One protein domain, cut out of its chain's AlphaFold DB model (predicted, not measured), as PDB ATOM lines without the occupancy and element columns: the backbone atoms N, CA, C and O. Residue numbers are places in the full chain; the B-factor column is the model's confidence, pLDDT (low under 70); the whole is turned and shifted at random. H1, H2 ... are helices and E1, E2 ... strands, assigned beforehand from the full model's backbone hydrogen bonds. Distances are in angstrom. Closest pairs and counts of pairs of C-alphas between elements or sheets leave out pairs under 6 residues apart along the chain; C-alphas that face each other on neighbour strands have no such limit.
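Overview. This is residues 3 to 108 of the 110 residues of an uncharacterized protein of Arcobacter sp (UniProt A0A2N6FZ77). A strongly twisted sheet of five strands is covered on one face by two helices side by side, the long H2 and the shorter H3, while the short H4 joins the two edge strands, E4 and E5, by way of the other face. The short H1 and a long loop, residues 18 to 36, extend from one end. The printed part has 106 residues, with four named helices and five named strands in the order E1 H1 H2 E2 E3 H3 E4 H4 E5; the sheet's order is E4 E1 E3 E2 E5, antiparallel throughout, and the class is mixed. The whole is compact, with a radius of gyration of the C-alphas of 13.5 A and spans of 40 by 28 by 21 A.

Along the chain. Find C-alpha 3 at (5.629, -5.128, 33.892); from there strand E1, residues 3 to 9, runs 18.0 A. Next come H1, residues 13 to 17, 7.6 A, and helix H2, residues 37 to 53, 24.5 A, which begins at (11.613, 5.311, 59.390). Read on through strands E2, residues 58 to 61, 10.2 A, and E3, residues 66 to 71, 16.9 A, to helix H3, residues 74 to 83, 14.3 A. Strand E4, residues 90 to 93, 10.4 A, runs straight into helix H4, residues 94 to 100, 10.0 A. Strand E5, residues 104 to 106, 5.6 A, ends at C-alpha 106, (-2.337, 4.408, 41.122).

Arrangement. Start at E1, an inner strand: N 6 and O 69 of E3 are 2.9 A apart, and N 3 and O 92 of E4 2.8 A, both within hydrogen-bond range. E2 and E3 form a hairpin, with N 58 and O 70 at 2.7 A; E2 also pairs with E5, N 59 and O 106 at 2.8 A. H3 is on the sheet over E1 and E3, at a height of 9.0 A, and runs along the strands; the closest C-alphas of E1 and H3, Thr 4 and Ile 77, are 6.5 A apart. H2, on the same face, is over E3 at 10.6 A, on a local plane fitted to only just 6 C-alphas. In both split strand-helix-strand units, where another strand lies between the two, the crossover is right-handed: E1, H1 H2, E2 and E3, H3, E4. With residues 46 to 53 alone H2 touches H3, closest at the C-alphas of His 46 and Glu 83, 6.2 A, opposite ways at a shallow tilt of 34.7 degrees, only just short of steep. H1 only grazes the sheet, with residues 14 to 16, and is apart from H2. H4 is on the sheet too. Every O i to N i+4 pair is within hydrogen-bond range in H3 and H4, 12 of 13 in H2, and 0 of 1 in H1, where 2 of 2 O i to N i+3 pairs are.

Size, cuts and confidence. The C-alphas farthest apart are those of Tyr 30 and Lys 74, 41.4 A. The printed part has no cut, and its one long link is H1 to H2. Look for low confidence, pLDDT under 70, at residues 62 to 64 and 100 to 102.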
ATOM      1  N   LEU A   3       5.172  -6.418  33.385       95.94
ATOM      2  CA  LEU A   3       5.629  -5.128  33.892       95.94
ATOM      3  C   LEU A   3       7.024  -5.270  34.502       95.94
ATOM      4  O   LEU A   3       7.383  -6.331  35.010       95.94
ATOM      5  N   THR A   4       7.804  -4.192  34.480       97.19
ATOM      6  CA  THR A   4       9.145  -4.125  35.076       97.19
ATOM      7  C   THR A   4       9.202  -3.019  36.126       97.19
ATOM      8  O   THR A   4       8.641  -1.944  35.919       97.19
ATOM      9  N   GLY A   5       9.845  -3.282  37.263       95.69
ATOM     10  CA  GLY A   5       9.817  -2.359  38.396       95.69
ATOM     11  C   GLY A   5      10.477  -2.892  39.659       95.69
ATOM     12  O   GLY A   5      11.329  -3.778  39.592       95.69
ATOM     13  N   ILE A   6      10.077  -2.344  40.803       94.69
ATOM     14  CA  ILE A   6      10.625  -2.654  42.125       94.69
ATOM     15  C   ILE A   6       9.498  -3.061  43.076       94.69
ATOM     16  O   ILE A   6       8.421  -2.469  43.078       94.69
ATOM     17  N   THR A   7       9.792  -4.045  43.921       91.94
ATOM     18  CA  THR A   7       9.004  -4.379  45.109       91.94
ATOM     19  C   THR A   7       9.885  -4.196  46.338       91.94
ATOM     20  O   THR A   7      11.009  -4.701  46.352       91.94
ATOM     21  N   LEU A   8       9.362  -3.539  47.371       90.44
ATOM     22  CA  LEU A   8       9.918  -3.580  48.721       90.44
ATOM     23  C   LEU A   8       8.920  -4.226  49.673       90.44
ATOM     24  O   LEU A   8       7.726  -3.945  49.618       90.44
ATOM     25  N   ASP A   9       9.432  -5.091  50.542       89.06
ATOM     26  CA  ASP A   9       8.667  -5.735  51.603       89.06
ATOM     27  C   ASP A   9       9.255  -5.303  52.952       89.06
ATOM     28  O   ASP A   9      10.337  -5.734  53.353       89.06
ATOM     29  N   PHE A  10       8.556  -4.391  53.615       87.00
ATOM     30  CA  PHE A  10       8.869  -3.830  54.923       87.00
ATOM     31  C   PHE A  10       8.580  -4.803  56.072       87.00
ATOM     32  O   PHE A  10       8.906  -4.482  57.204       87.00
ATOM     33  N   PHE A  11       8.029  -5.994  55.831       85.44
ATOM     34  CA  PHE A  11       7.964  -7.062  56.839       85.44
ATOM     35  C   PHE A  11       9.012  -8.154  56.608       85.44
ATOM     36  O   PHE A  11       9.290  -8.968  57.494       85.44
ATOM     37  N   ASP A  12       9.651  -8.162  55.440       87.12
ATOM     38  CA  ASP A  12      10.722  -9.087  55.121       87.12
ATOM     39  C   ASP A  12      12.103  -8.492  55.408       87.12
ATOM     40  O   ASP A  12      12.652  -7.699  54.644       87.12
ATOM     41  N   LYS A  13      12.754  -8.991  56.463       83.62
ATOM     42  CA  LYS A  13      14.141  -8.638  56.816       83.62
ATOM     43  C   LYS A  13      15.151  -8.801  55.673       83.62
ATOM     44  O   LYS A  13      16.235  -8.223  55.733       83.62
ATOM     45  N   ARG A  14      14.851  -9.612  54.647       85.62
ATOM     46  CA  ARG A  14      15.703  -9.752  53.455       85.62
ATOM     47  C   ARG A  14      15.803  -8.446  52.665       85.62
ATOM     48  O   ARG A  14      16.806  -8.262  51.981       85.62
ATOM     49  N   THR A  15      14.851  -7.525  52.818       84.75
ATOM     50  CA  THR A  15      14.909  -6.163  52.270       84.75
ATOM     51  C   THR A  15      16.145  -5.401  52.754       84.75
ATOM     52  O   THR A  15      16.795  -4.724  51.959       84.75
ATOM     53  N   CYS A  16      16.586  -5.613  53.995       84.38
ATOM     54  CA  CYS A  16      17.848  -5.049  54.485       84.38
ATOM     55  C   CYS A  16      19.091  -5.618  53.785       84.38
ATOM     56  O   CYS A  16      20.152  -5.010  53.823       84.38
ATOM     57  N   GLY A  17      18.987  -6.771  53.117       83.19
ATOM     58  CA  GLY A  17      20.048  -7.271  52.241       83.19
ATOM     59  C   GLY A  17      20.166  -6.488  50.930       83.19
ATOM     60  O   GLY A  17      21.221  -6.526  50.303       83.19
ATOM     61  N   LEU A  18      19.104  -5.786  50.520       85.56
ATOM     62  CA  LEU A  18      19.096  -4.913  49.346       85.56
ATOM     63  C   LEU A  18      19.612  -3.510  49.692       85.56
ATOM     64  O   LEU A  18      20.310  -2.905  48.887       85.56
ATOM     65  N   LEU A  19      19.278  -3.012  50.889       87.56
ATOM     66  CA  LEU A  19      19.608  -1.664  51.362       87.56
ATOM     67  C   LEU A  19      20.214  -1.715  52.780       87.56
ATOM     68  O   LEU A  19      19.578  -1.273  53.738       87.56
ATOM     69  N   PRO A  20      21.429  -2.270  52.947       85.94
ATOM     70  CA  PRO A  20      22.014  -2.515  54.268       85.94
ATOM     71  C   PRO A  20      22.291  -1.234  55.054       85.94
ATOM     72  O   PRO A  20      22.132  -1.228  56.273       85.94
ATOM     73  N   ASP A  21      22.647  -0.148  54.367       87.50
ATOM     74  CA  ASP A  21      22.947   1.136  55.003       87.50
ATOM     75  C   ASP A  21      21.718   1.718  55.721       87.50
ATOM     76  O   ASP A  21      21.852   2.240  56.822       87.50
ATOM     77  N   LEU A  22      20.518   1.540  55.151       87.38
ATOM     78  CA  LEU A  22      19.248   2.008  55.731       87.38
ATOM     79  C   LEU A  22      18.768   1.147  56.905       87.38
ATOM     80  O   LEU A  22      17.859   1.526  57.633       87.38
ATOM     81  N   CYS A  23      19.343  -0.040  57.084       86.50
ATOM     82  CA  CYS A  23      19.011  -0.931  58.192       86.50
ATOM     83  C   CYS A  23      20.109  -0.978  59.254       86.50
ATOM     84  O   CYS A  23      20.059  -1.829  60.140       86.50
ATOM     85  N   PHE A  24      21.113  -0.098  59.186       84.25
ATOM     86  CA  PHE A  24      22.259  -0.161  60.091       84.25
ATOM     87  C   PHE A  24      21.865   0.035  61.562       84.25
ATOM     88  O   PHE A  24      22.445  -0.600  62.444       84.25
ATOM     89  N   GLN A  25      20.884   0.903  61.824       79.00
ATOM     90  CA  GLN A  25      20.386   1.184  63.175       79.00
ATOM     91  C   GLN A  25      19.176   0.328  63.574       79.00
ATOM     92  O   GLN A  25      18.761   0.382  64.728       79.00
ATOM     93  N   TRP A  26      18.636  -0.469  62.650       85.56
ATOM     94  CA  TRP A  26      17.472  -1.315  62.894       85.56
ATOM     95  C   TRP A  26      17.869  -2.587  63.659       85.56
ATOM     96  O   TRP A  26      18.677  -3.386  63.169       85.56
ATOM     97  N   ASP A  27      17.300  -2.805  64.851       80.44
ATOM     98  CA  ASP A  27      17.533  -4.021  65.639       80.44
ATOM     99  C   ASP A  27      16.328  -4.959  65.555       80.44
ATOM    100  O   ASP A  27      15.357  -4.848  66.299       80.44
ATOM    101  N   ILE A  28      16.451  -5.980  64.706       80.00
ATOM    102  CA  ILE A  28      15.433  -7.020  64.487       80.00
ATOM    103  C   ILE A  28      14.930  -7.719  65.766       80.00
ATOM    104  O   ILE A  28      13.913  -8.408  65.744       80.00
ATOM    105  N   ARG A  29      15.664  -7.639  66.883       79.75
ATOM    106  CA  ARG A  29      15.238  -8.245  68.155       79.75
ATOM    107  C   ARG A  29      14.164  -7.429  68.865       79.75
ATOM    108  O   ARG A  29      13.492  -7.986  69.735       79.75
ATOM    109  N   TYR A  30      14.059  -6.145  68.544       76.19
ATOM    110  CA  TYR A  30      13.210  -5.185  69.238       76.19
ATOM    111  C   TYR A  30      12.251  -4.452  68.297       76.19
ATOM    112  O   TYR A  30      11.174  -4.079  68.755       76.19
ATOM    113  N   ASP A  31      12.597  -4.338  67.012       77.38
ATOM    114  CA  ASP A  31      11.886  -3.509  66.042       77.38
ATOM    115  C   ASP A  31      11.322  -4.348  64.882       77.38
ATOM    116  O   ASP A  31      11.976  -5.275  64.383       77.38
ATOM    117  N   GLU A  32      10.132  -3.993  64.391       83.69
ATOM    118  CA  GLU A  32       9.647  -4.486  63.099       83.69
ATOM    119  C   GLU A  32      10.304  -3.679  61.972       83.69
ATOM    120  O   GLU A  32      10.637  -2.507  62.134       83.69
ATOM    121  N   LEU A  33      10.554  -4.292  60.810       81.19
ATOM    122  CA  LEU A  33      11.182  -3.560  59.700       81.19
ATOM    123  C   LEU A  33      10.260  -2.452  59.155       81.19
ATOM    124  O   LEU A  33      10.741  -1.446  58.640       81.19
ATOM    125  N   SER A  34       8.949  -2.593  59.349       82.44
ATOM    126  CA  SER A  34       7.944  -1.570  59.068       82.44
ATOM    127  C   SER A  34       8.081  -0.336  59.950       82.44
ATOM    128  O   SER A  34       7.564   0.708  59.577       82.44
ATOM    129  N   ASP A  35       8.791  -0.429  61.076       84.44
ATOM    130  CA  ASP A  35       9.064   0.703  61.963       84.44
ATOM    131  C   ASP A  35      10.366   1.431  61.582       84.44
ATOM    132  O   ASP A  35      10.724   2.439  62.194       84.44
ATOM    133  N   ASN A  36      11.095   0.948  60.568       87.56
ATOM    134  CA  ASN A  36      12.310   1.595  60.087       87.56
ATOM    135  C   ASN A  36      11.968   2.859  59.276       87.56
ATOM    136  O   ASN A  36      11.791   2.811  58.054       87.56
ATOM    137  N   GLU A  37      11.910   3.997  59.971       86.75
ATOM    138  CA  GLU A  37      11.613   5.311  59.390       86.75
ATOM    139  C   GLU A  37      12.554   5.671  58.230       86.75
ATOM    140  O   GLU A  37      12.082   6.152  57.202       86.75
ATOM    141  N   GLU A  38      13.857   5.380  58.326       89.56
ATOM    142  CA  GLU A  38      14.817   5.695  57.255       89.56
ATOM    143  C   GLU A  38      14.495   4.938  55.957       89.56
ATOM    144  O   GLU A  38      14.554   5.504  54.860       89.56
ATOM    145  N   LEU A  39      14.119   3.662  56.072       89.44
ATOM    146  CA  LEU A  39      13.745   2.828  54.933       89.44
ATOM    147  C   LEU A  39      12.417   3.286  54.305       89.44
ATOM    148  O   LEU A  39      12.300   3.334  53.074       89.44
ATOM    149  N   LEU A  40      11.434   3.650  55.132       88.69
ATOM    150  CA  LEU A  40      10.150   4.188  54.675       88.69
ATOM    151  C   LEU A  40      10.320   5.539  53.969       88.69
ATOM    152  O   LEU A  40       9.796   5.735  52.869       88.69
ATOM    153  N   GLU A  41      11.080   6.458  54.567       90.62
ATOM    154  CA  GLU A  41      11.358   7.778  53.999       90.62
ATOM    155  C   GLU A  41      12.117   7.674  52.678       90.62
ATOM    156  O   GLU A  41      11.779   8.370  51.715       90.62
ATOM    157  N   TYR A  42      13.116   6.786  52.607       92.00
ATOM    158  CA  TYR A  42      13.827   6.487  51.369       92.00
ATOM    159  C   TYR A  42      12.845   6.075  50.270       92.00
ATOM    160  O   TYR A  42      12.804   6.702  49.208       92.00
ATOM    161  N   TRP A  43      12.013   5.065  50.536       92.19
ATOM    162  CA  TRP A  43      11.062   4.560  49.553       92.19
ATOM    163  C   TRP A  43      10.093   5.646  49.083       92.19
ATOM    164  O   TRP A  43      10.005   5.913  47.880       92.19
ATOM    165  N   GLN A  44       9.422   6.323  50.018       91.19
ATOM    166  CA  GLN A  44       8.411   7.326  49.694       91.19
ATOM    167  C   GLN A  44       9.007   8.497  48.905       91.19
ATOM    168  O   GLN A  44       8.427   8.938  47.912       91.19
ATOM    169  N   LYS A  45      10.199   8.971  49.285       94.31
ATOM    170  CA  LYS A  45      10.891  10.055  48.579       94.31
ATOM    171  C   LYS A  45      11.175   9.698  47.120       94.31
ATOM    172  O   LYS A  45      10.979  10.536  46.235       94.31
ATOM    173  N   HIS A  46      11.646   8.480  46.864       94.69
ATOM    174  CA  HIS A  46      11.941   8.020  45.509       94.69
ATOM    175  C   HIS A  46      10.660   7.808  44.693       94.69
ATOM    176  O   HIS A  46      10.583   8.267  43.551       94.69
ATOM    177  N   VAL A  47       9.616   7.230  45.290       93.75
ATOM    178  CA  VAL A  47       8.284   7.118  44.670       93.75
ATOM    179  C   VAL A  47       7.737   8.497  44.279       93.75
ATOM    180  O   VAL A  47       7.340   8.702  43.128       93.75
ATOM    181  N   ASP A  48       7.792   9.483  45.176       94.31
ATOM    182  CA  ASP A  48       7.342  10.853  44.904       94.31
ATOM    183  C   ASP A  48       8.135  11.511  43.766       94.31
ATOM    184  O   ASP A  48       7.576  12.240  42.940       94.31
ATOM    185  N   ASN A  49       9.445  11.265  43.694       95.81
ATOM    186  CA  ASN A  49      10.289  11.767  42.609       95.81
ATOM    187  C   ASN A  49       9.942  11.138  41.258       95.81
ATOM    188  O   ASN A  49       9.956  11.838  40.241       95.81
ATOM    189  N   ILE A  50       9.591   9.853  41.235       95.75
ATOM    190  CA  ILE A  50       9.116   9.173  40.028       95.75
ATOM    191  C   ILE A  50       7.771   9.766  39.610       95.75
ATOM    192  O   ILE A  50       7.607  10.154  38.454       95.75
ATOM    193  N   PHE A  51       6.850   9.969  40.556       94.00
ATOM    194  CA  PHE A  51       5.538  10.557  40.287       94.00
ATOM    195  C   PHE A  51       5.567  12.010  39.799       94.00
ATOM    196  O   PHE A  51       4.572  12.469  39.226       94.00
ATOM    197  N   LYS A  52       6.660  12.747  40.027       95.56
ATOM    198  CA  LYS A  52       6.890  14.077  39.432       95.56
ATOM    199  C   LYS A  52       7.314  13.997  37.964       95.56
ATOM    200  O   LYS A  52       7.094  14.952  37.228       95.56
ATOM    201  N   GLN A  53       7.929  12.889  37.554       96.56
ATOM    202  CA  GLN A  53       8.474  12.693  36.208       96.56
ATOM    203  C   GLN A  53       7.512  11.925  35.298       96.56
ATOM    204  O   GLN A  53       7.432  12.215  34.108       96.56
ATOM    205  N   THR A  54       6.769  10.964  35.845       94.94
ATOM    206  CA  THR A  54       5.832  10.138  35.085       94.94
ATOM    207  C   THR A  54       4.629   9.722  35.926       94.94
ATOM    208  O   THR A  54       4.715   9.551  37.141       94.94
ATOM    209  N   LYS A  55       3.484   9.556  35.261       93.50
ATOM    210  CA  LYS A  55       2.286   8.902  35.811       93.50
ATOM    211  C   LYS A  55       2.043   7.531  35.175       93.50
ATOM    212  O   LYS A  55       1.067   6.878  35.515       93.50
ATOM    213  N   ASN A  56       2.920   7.073  34.285       95.62
ATOM    214  CA  ASN A  56       2.771   5.801  33.578       95.62
ATOM    215  C   ASN A  56       3.340   4.653  34.422       95.62
ATOM    216  O   ASN A  56       4.236   3.938  33.984       95.62
ATOM    217  N   VAL A  57       2.887   4.527  35.665       94.75
ATOM    218  CA  VAL A  57       3.317   3.488  36.609       94.75
ATOM    219  C   VAL A  57       2.094   2.860  37.261       94.75
ATOM    220  O   VAL A  57       1.059   3.505  37.387       94.75
ATOM    221  N   VAL A  58       2.203   1.605  37.661       93.00
ATOM    222  CA  VAL A  58       1.293   0.942  38.588       93.00
ATOM    223  C   VAL A  58       1.960   0.994  39.951       93.00
ATOM    224  O   VAL A  58       3.080   0.506  40.111       93.00
ATOM    225  N   TYR A  59       1.291   1.620  40.910       92.44
ATOM    226  CA  TYR A  59       1.771   1.776  42.273       92.44
ATOM    227  C   TYR A  59       0.797   1.138  43.252       92.44
ATOM    228  O   TYR A  59      -0.396   1.447  43.257       92.44
ATOM    229  N   VAL A  60       1.337   0.283  44.109       88.75
ATOM    230  CA  VAL A  60       0.634  -0.311  45.238       88.75
ATOM    231  C   VAL A  60       1.359   0.114  46.504       88.75
ATOM    232  O   VAL A  60       2.541  -0.181  46.689       88.75
ATOM    233  N   SER A  61       0.632   0.780  47.389       80.88
ATOM    234  CA  SER A  61       1.017   0.936  48.784       80.88
ATOM    235  C   SER A  61      -0.028   0.209  49.602       80.88
ATOM    236  O   SER A  61      -1.186   0.620  49.609       80.88
ATOM    237  N   ASN A  62       0.347  -0.889  50.246       68.50
ATOM    238  CA  ASN A  62      -0.554  -1.589  51.145       68.50
ATOM    239  C   ASN A  62      -0.135  -1.335  52.602       68.50
ATOM    240  O   ASN A  62       1.040  -1.170  52.928       68.50
ATOM    241  N   ASP A  63      -1.121  -1.345  53.495       64.06
ATOM    242  CA  ASP A  63      -0.882  -1.316  54.945       64.06
ATOM    243  C   ASP A  63      -0.246  -2.636  55.431       64.06
ATOM    244  O   ASP A  63       0.241  -2.738  56.552       64.06
ATOM    245  N   ASN A  64      -0.210  -3.647  54.553       59.94
ATOM    246  CA  ASN A  64       0.461  -4.928  54.743       59.94
ATOM    247  C   ASN A  64       1.965  -4.865  54.423       59.94
ATOM    248  O   ASN A  64       2.580  -5.912  54.240       59.94
ATOM    249  N   GLY A  65       2.565  -3.672  54.375       73.62
ATOM    250  CA  GLY A  65       4.017  -3.484  54.374       73.62
ATOM    251  C   GLY A  65       4.736  -3.955  53.112       73.62
ATOM    252  O   GLY A  65       5.955  -3.996  53.097       73.62
ATOM    253  N   ARG A  66       4.041  -4.270  52.026       85.12
ATOM    254  CA  ARG A  66       4.631  -4.570  50.721       85.12
ATOM    255  C   ARG A  66       4.252  -3.502  49.701       85.12
ATOM    256  O   ARG A  66       3.124  -3.441  49.227       85.12
ATOM    257  N   SER A  67       5.217  -2.695  49.284       89.94
ATOM    258  CA  SER A  67       4.994  -1.678  48.260       89.94
ATOM    259  C   SER A  67       5.573  -2.091  46.912       89.94
ATOM    260  O   SER A  67       6.660  -2.668  46.826       89.94
ATOM    261  N   LEU A  68       4.825  -1.812  45.845       92.38
ATOM    262  CA  LEU A  68       5.163  -2.182  44.475       92.38
ATOM    263  C   LEU A  68       5.106  -0.951  43.580       92.38
ATOM    264  O   LEU A  68       4.151  -0.179  43.642       92.38
ATOM    265  N   LEU A  69       6.090  -0.809  42.696       94.38
ATOM    266  CA  LEU A  69       6.128   0.231  41.676       94.38
ATOM    267  C   LEU A  69       6.617  -0.359  40.352       94.38
ATOM    268  O   LEU A  69       7.793  -0.696  40.219       94.38
ATOM    269  N   TYR A  70       5.720  -0.482  39.375       95.81
ATOM    270  CA  TYR A  70       5.972  -1.186  38.114       95.81
ATOM    271  C   TYR A  70       5.453  -0.424  36.900       95.81
ATOM    272  O   TYR A  70       4.561   0.406  37.012       95.81
ATOM    273  N   SER A  71       5.985  -0.712  35.715       96.38
ATOM    274  CA  SER A  71       5.464  -0.159  34.464       96.38
ATOM    275  C   SER A  71       5.729  -1.073  33.263       96.38
ATOM    276  O   SER A  71       6.659  -1.878  33.275       96.38
ATOM    277  N   ALA A  72       4.903  -0.949  32.222       95.81
ATOM    278  CA  ALA A  72       5.170  -1.450  30.870       95.81
ATOM    279  C   ALA A  72       5.761  -0.362  29.949       95.81
ATOM    280  O   ALA A  72       6.199  -0.662  28.838       95.81
ATOM    281  N   ASP A  73       5.732   0.902  30.378       96.12
ATOM    282  CA  ASP A  73       6.239   2.047  29.628       96.12
ATOM    283  C   ASP A  73       7.761   2.155  29.778       96.12
ATOM    284  O   ASP A  73       8.290   2.187  30.887       96.12
ATOM    285  N   LYS A  74       8.484   2.199  28.653       95.25
ATOM    286  CA  LYS A  74       9.956   2.169  28.661       95.25
ATOM    287  C   LYS A  74      10.559   3.388  29.352       95.25
ATOM    288  O   LYS A  74      11.514   3.233  30.106       95.25
ATOM    289  N   ASP A  75       9.980   4.565  29.132       95.94
ATOM    290  CA  ASP A  75      10.474   5.801  29.732       95.94
ATOM    291  C   ASP A  75      10.268   5.776  31.254       95.94
ATOM    292  O   ASP A  75      11.172   6.125  32.014       95.94
ATOM    293  N   ALA A  76       9.114   5.284  31.718       95.75
ATOM    294  CA  ALA A  76       8.868   5.060  33.138       95.75
ATOM    295  C   ALA A  76       9.822   4.022  33.754       95.75
ATOM    296  O   ALA A  76      10.337   4.255  34.846       95.75
ATOM    297  N   ILE A  77      10.106   2.913  33.063       96.50
ATOM    298  CA  ILE A  77      11.071   1.896  33.521       96.50
ATOM    299  C   ILE A  77      12.471   2.508  33.674       96.50
ATOM    300  O   ILE A  77      13.135   2.273  34.686       96.50
ATOM    301  N   ASP A  78      12.904   3.337  32.723       96.69
ATOM    302  CA  ASP A  78      14.191   4.032  32.796       96.69
ATOM    303  C   ASP A  78      14.247   5.025  33.966       96.69
ATOM    304  O   ASP A  78      15.290   5.165  34.611       96.69
ATOM    305  N   ILE A  79      13.141   5.715  34.263       96.81
ATOM    306  CA  ILE A  79      13.027   6.600  35.431       96.81
ATOM    307  C   ILE A  79      13.142   5.785  36.727       96.81
ATOM    308  O   ILE A  79      13.949   6.137  37.587       96.81
ATOM    309  N   ILE A  80      12.404   4.673  36.845       95.94
ATOM    310  CA  ILE A  80      12.468   3.769  38.006       95.94
ATOM    311  C   ILE A  80      13.903   3.258  38.197       95.94
ATOM    312  O   ILE A  80      14.430   3.315  39.306       95.94
ATOM    313  N   SER A  81      14.562   2.817  37.121       95.62
ATOM    314  CA  SER A  81      15.935   2.303  37.172       95.62
ATOM    315  C   SER A  81      16.951   3.339  37.648       95.62
ATOM    316  O   SER A  81      17.923   2.977  38.308       95.62
ATOM    317  N   LYS A  82      16.782   4.608  37.266       95.38
ATOM    318  CA  LYS A  82      17.687   5.691  37.676       95.38
ATOM    319  C   LYS A  82      17.477   6.067  39.132       95.38
ATOM    320  O   LYS A  82      18.449   6.337  39.832       95.38
ATOM    321  N   GLU A  83      16.221   6.093  39.559       95.12
ATOM    322  CA  GLU A  83      15.860   6.547  40.893       95.12
ATOM    323  C   GLU A  83      16.154   5.483  41.955       95.12
ATOM    324  O   GLU A  83      16.686   5.809  43.011       95.12
ATOM    325  N   PHE A  84      15.952   4.205  41.626       93.56
ATOM    326  CA  PHE A  84      16.338   3.055  42.443       93.56
ATOM    327  C   PHE A  84      17.596   2.361  41.912       93.56
ATOM    328  O   PHE A  84      17.631   1.141  41.770       93.56
ATOM    329  N   LYS A  85      18.649   3.129  41.617       91.38
ATOM    330  CA  LYS A  85      19.911   2.621  41.035       91.38
ATOM    331  C   LYS A  85      20.580   1.492  41.837       91.38
ATOM    332  O   LYS A  85      21.342   0.713  41.273       91.38
ATOM    333  N   ASP A  86      20.320   1.443  43.142       87.38
ATOM    334  CA  ASP A  86      20.907   0.478  44.072       87.38
ATOM    335  C   ASP A  86      20.075  -0.820  44.153       87.38
ATOM    336  O   ASP A  86      20.496  -1.800  44.765       87.38
ATOM    337  N   LEU A  87      18.906  -0.857  43.497       90.56
ATOM    338  CA  LEU A  87      18.007  -2.005  43.451       90.56
ATOM    339  C   LEU A  87      17.939  -2.611  42.047       90.56
ATOM    340  O   LEU A  87      17.953  -1.925  41.028       90.56
ATOM    341  N   ASN A  88      17.800  -3.934  41.994       90.25
ATOM    342  CA  ASN A  88      17.596  -4.637  40.734       90.25
ATOM    343  C   ASN A  88      16.120  -4.620  40.338       90.25
ATOM    344  O   ASN A  88      15.260  -5.027  41.122       90.25
ATOM    345  N   LEU A  89      15.850  -4.232  39.091       93.31
ATOM    346  CA  LEU A  89      14.518  -4.338  38.510       93.31
ATOM    347  C   LEU A  89      14.073  -5.800  38.431       93.31
ATOM    348  O   LEU A  89      14.831  -6.695  38.052       93.31
ATOM    349  N   GLN A  90      12.806  -6.019  38.744       94.62
ATOM    350  CA  GLN A  90      12.136  -7.306  38.672       94.62
ATOM    351  C   GLN A  90      11.004  -7.244  37.654       94.62
ATOM    352  O   GLN A  90      10.521  -6.167  37.300       94.62
ATOM    353  N   LYS A  91      10.570  -8.418  37.203       95.50
ATOM    354  CA  LYS A  91       9.421  -8.573  36.316       95.50
ATOM    355  C   LYS A  91       8.270  -9.207  37.074       95.50
ATOM    356  O   LYS A  91       8.493 -10.110  37.874       95.50
ATOM    357  N   ILE A  92       7.065  -8.736  36.797       93.75
ATOM    358  CA  ILE A  92       5.824  -9.274  37.351       93.75
ATOM    359  C   ILE A  92       4.729  -9.161  36.296       93.75
ATOM    360  O   ILE A  92       4.798  -8.313  35.403       93.75
ATOM    361  N   THR A  93       3.712 -10.005  36.372       92.88
ATOM    362  CA  THR A  93       2.522  -9.843  35.539       92.88
ATOM    363  C   THR A  93       1.526  -8.890  36.197       92.88
ATOM    364  O   THR A  93       1.369  -8.862  37.415       92.88
ATOM    365  N   TYR A  94       0.826  -8.094  35.393       89.62
ATOM    366  CA  TYR A  94      -0.251  -7.229  35.877       89.62
ATOM    367  C   TYR A  94      -1.330  -8.037  36.613       89.62
ATOM    368  O   TYR A  94      -1.843  -7.607  37.640       89.62
ATOM    369  N   GLU A  95      -1.605  -9.251  36.133       87.75
ATOM    370  CA  GLU A  95      -2.531 -10.198  36.745       87.75
ATOM    371  C   GLU A  95      -2.085 -10.623  38.159       87.75
ATOM    372  O   GLU A  95      -2.917 -10.734  39.060       87.75
ATOM    373  N   GLU A  96      -0.783 -10.809  38.396       86.75
ATOM    374  CA  GLU A  96      -0.234 -11.061  39.736       86.75
ATOM    375  C   GLU A  96      -0.407  -9.851  40.664       86.75
ATOM    376  O   GLU A  96      -0.742 -10.047  41.830       86.75
ATOM    377  N   ILE A  97      -0.252  -8.617  40.165       86.38
ATOM    378  CA  ILE A  97      -0.468  -7.403  40.972       86.38
ATOM    379  C   ILE A  97      -1.931  -7.320  41.418       86.38
ATOM    380  O   ILE A  97      -2.207  -7.288  42.613       86.38
ATOM    381  N   ILE A  98      -2.879  -7.352  40.478       84.31
ATOM    382  CA  ILE A  98      -4.310  -7.179  40.792       84.31
ATOM    383  C   ILE A  98      -4.899  -8.334  41.616       84.31
ATOM    384  O   ILE A  98      -5.890  -8.148  42.317       84.31
ATOM    385  N   SER A  99      -4.327  -9.539  41.515       78.88
ATOM    386  CA  SER A  99      -4.802 -10.714  42.262       78.88
ATOM    387  C   SER A  99      -4.245 -10.781  43.680       78.88
ATOM    388  O   SER A  99      -4.912 -11.317  44.567       78.88
ATOM    389  N   SER A 100      -3.043 -10.243  43.893       68.75
ATOM    390  CA  SER A 100      -2.348 -10.291  45.181       68.75
ATOM    391  C   SER A 100      -2.615  -9.050  46.031       68.75
ATOM    392  O   SER A 100      -2.560  -9.134  47.254       68.75
ATOM    393  N   GLU A 101      -2.924  -7.914  45.399       65.94
ATOM    394  CA  GLU A 101      -2.926  -6.606  46.051       65.94
ATOM    395  C   GLU A 101      -4.249  -5.851  45.822       65.94
ATOM    396  O   GLU A 101      -4.412  -5.157  44.817       65.94
ATOM    397  N   PRO A 102      -5.213  -5.913  46.761       63.25
ATOM    398  CA  PRO A 102      -6.506  -5.235  46.619       63.25
ATOM    399  C   PRO A 102      -6.437  -3.693  46.714       63.25
ATOM    400  O   PRO A 102      -7.478  -3.039  46.685       63.25
ATOM    401  N   GLY A 103      -5.243  -3.103  46.840       70.62
ATOM    402  CA  GLY A 103      -5.014  -1.686  47.151       70.62
ATOM    403  C   GLY A 103      -4.133  -0.948  46.143       70.62
ATOM    404  O   GLY A 103      -3.244  -0.195  46.546       70.62
ATOM    405  N   VAL A 104      -4.338  -1.158  44.838       79.81
ATOM    406  CA  VAL A 104      -3.625  -0.384  43.807       79.81
ATOM    407  C   VAL A 104      -3.952   1.103  43.980       79.81
ATOM    408  O   VAL A 104      -5.091   1.533  43.814       79.81
ATOM    409  N   SER A 105      -2.947   1.885  44.371       82.31
ATOM    410  CA  SER A 105      -3.089   3.305  44.704       82.31
ATOM    411  C   SER A 105      -3.068   4.187  43.458       82.31
ATOM    412  O   SER A 105      -3.694   5.244  43.427       82.31
ATOM    413  N   HIS A 106      -2.344   3.759  42.425       84.62
ATOM    414  CA  HIS A 106      -2.337   4.408  41.122       84.62
ATOM    415  C   HIS A 106      -2.158   3.353  40.037       84.62
ATOM    416  O   HIS A 106      -1.238   2.541  40.113       84.62
ATOM    417  N   ASP A 107      -3.034   3.370  39.038       88.81
ATOM    418  CA  ASP A 107      -3.038   2.412  37.941       88.81
ATOM    419  C   ASP A 107      -3.279   3.141  36.620       88.81
ATOM    420  O   ASP A 107      -4.339   3.723  36.405       88.81
ATOM    421  N   TYR A 108      -2.276   3.147  35.747       89.06
ATOM    422  CA  TYR A 108      -2.378   3.777  34.428       89.06
ATOM    423  C   TYR A 108      -2.855   2.815  33.330       89.06
ATOM    424  O   TYR A 108      -3.012   3.229  32.180       89.06
TER     425      TYR A 108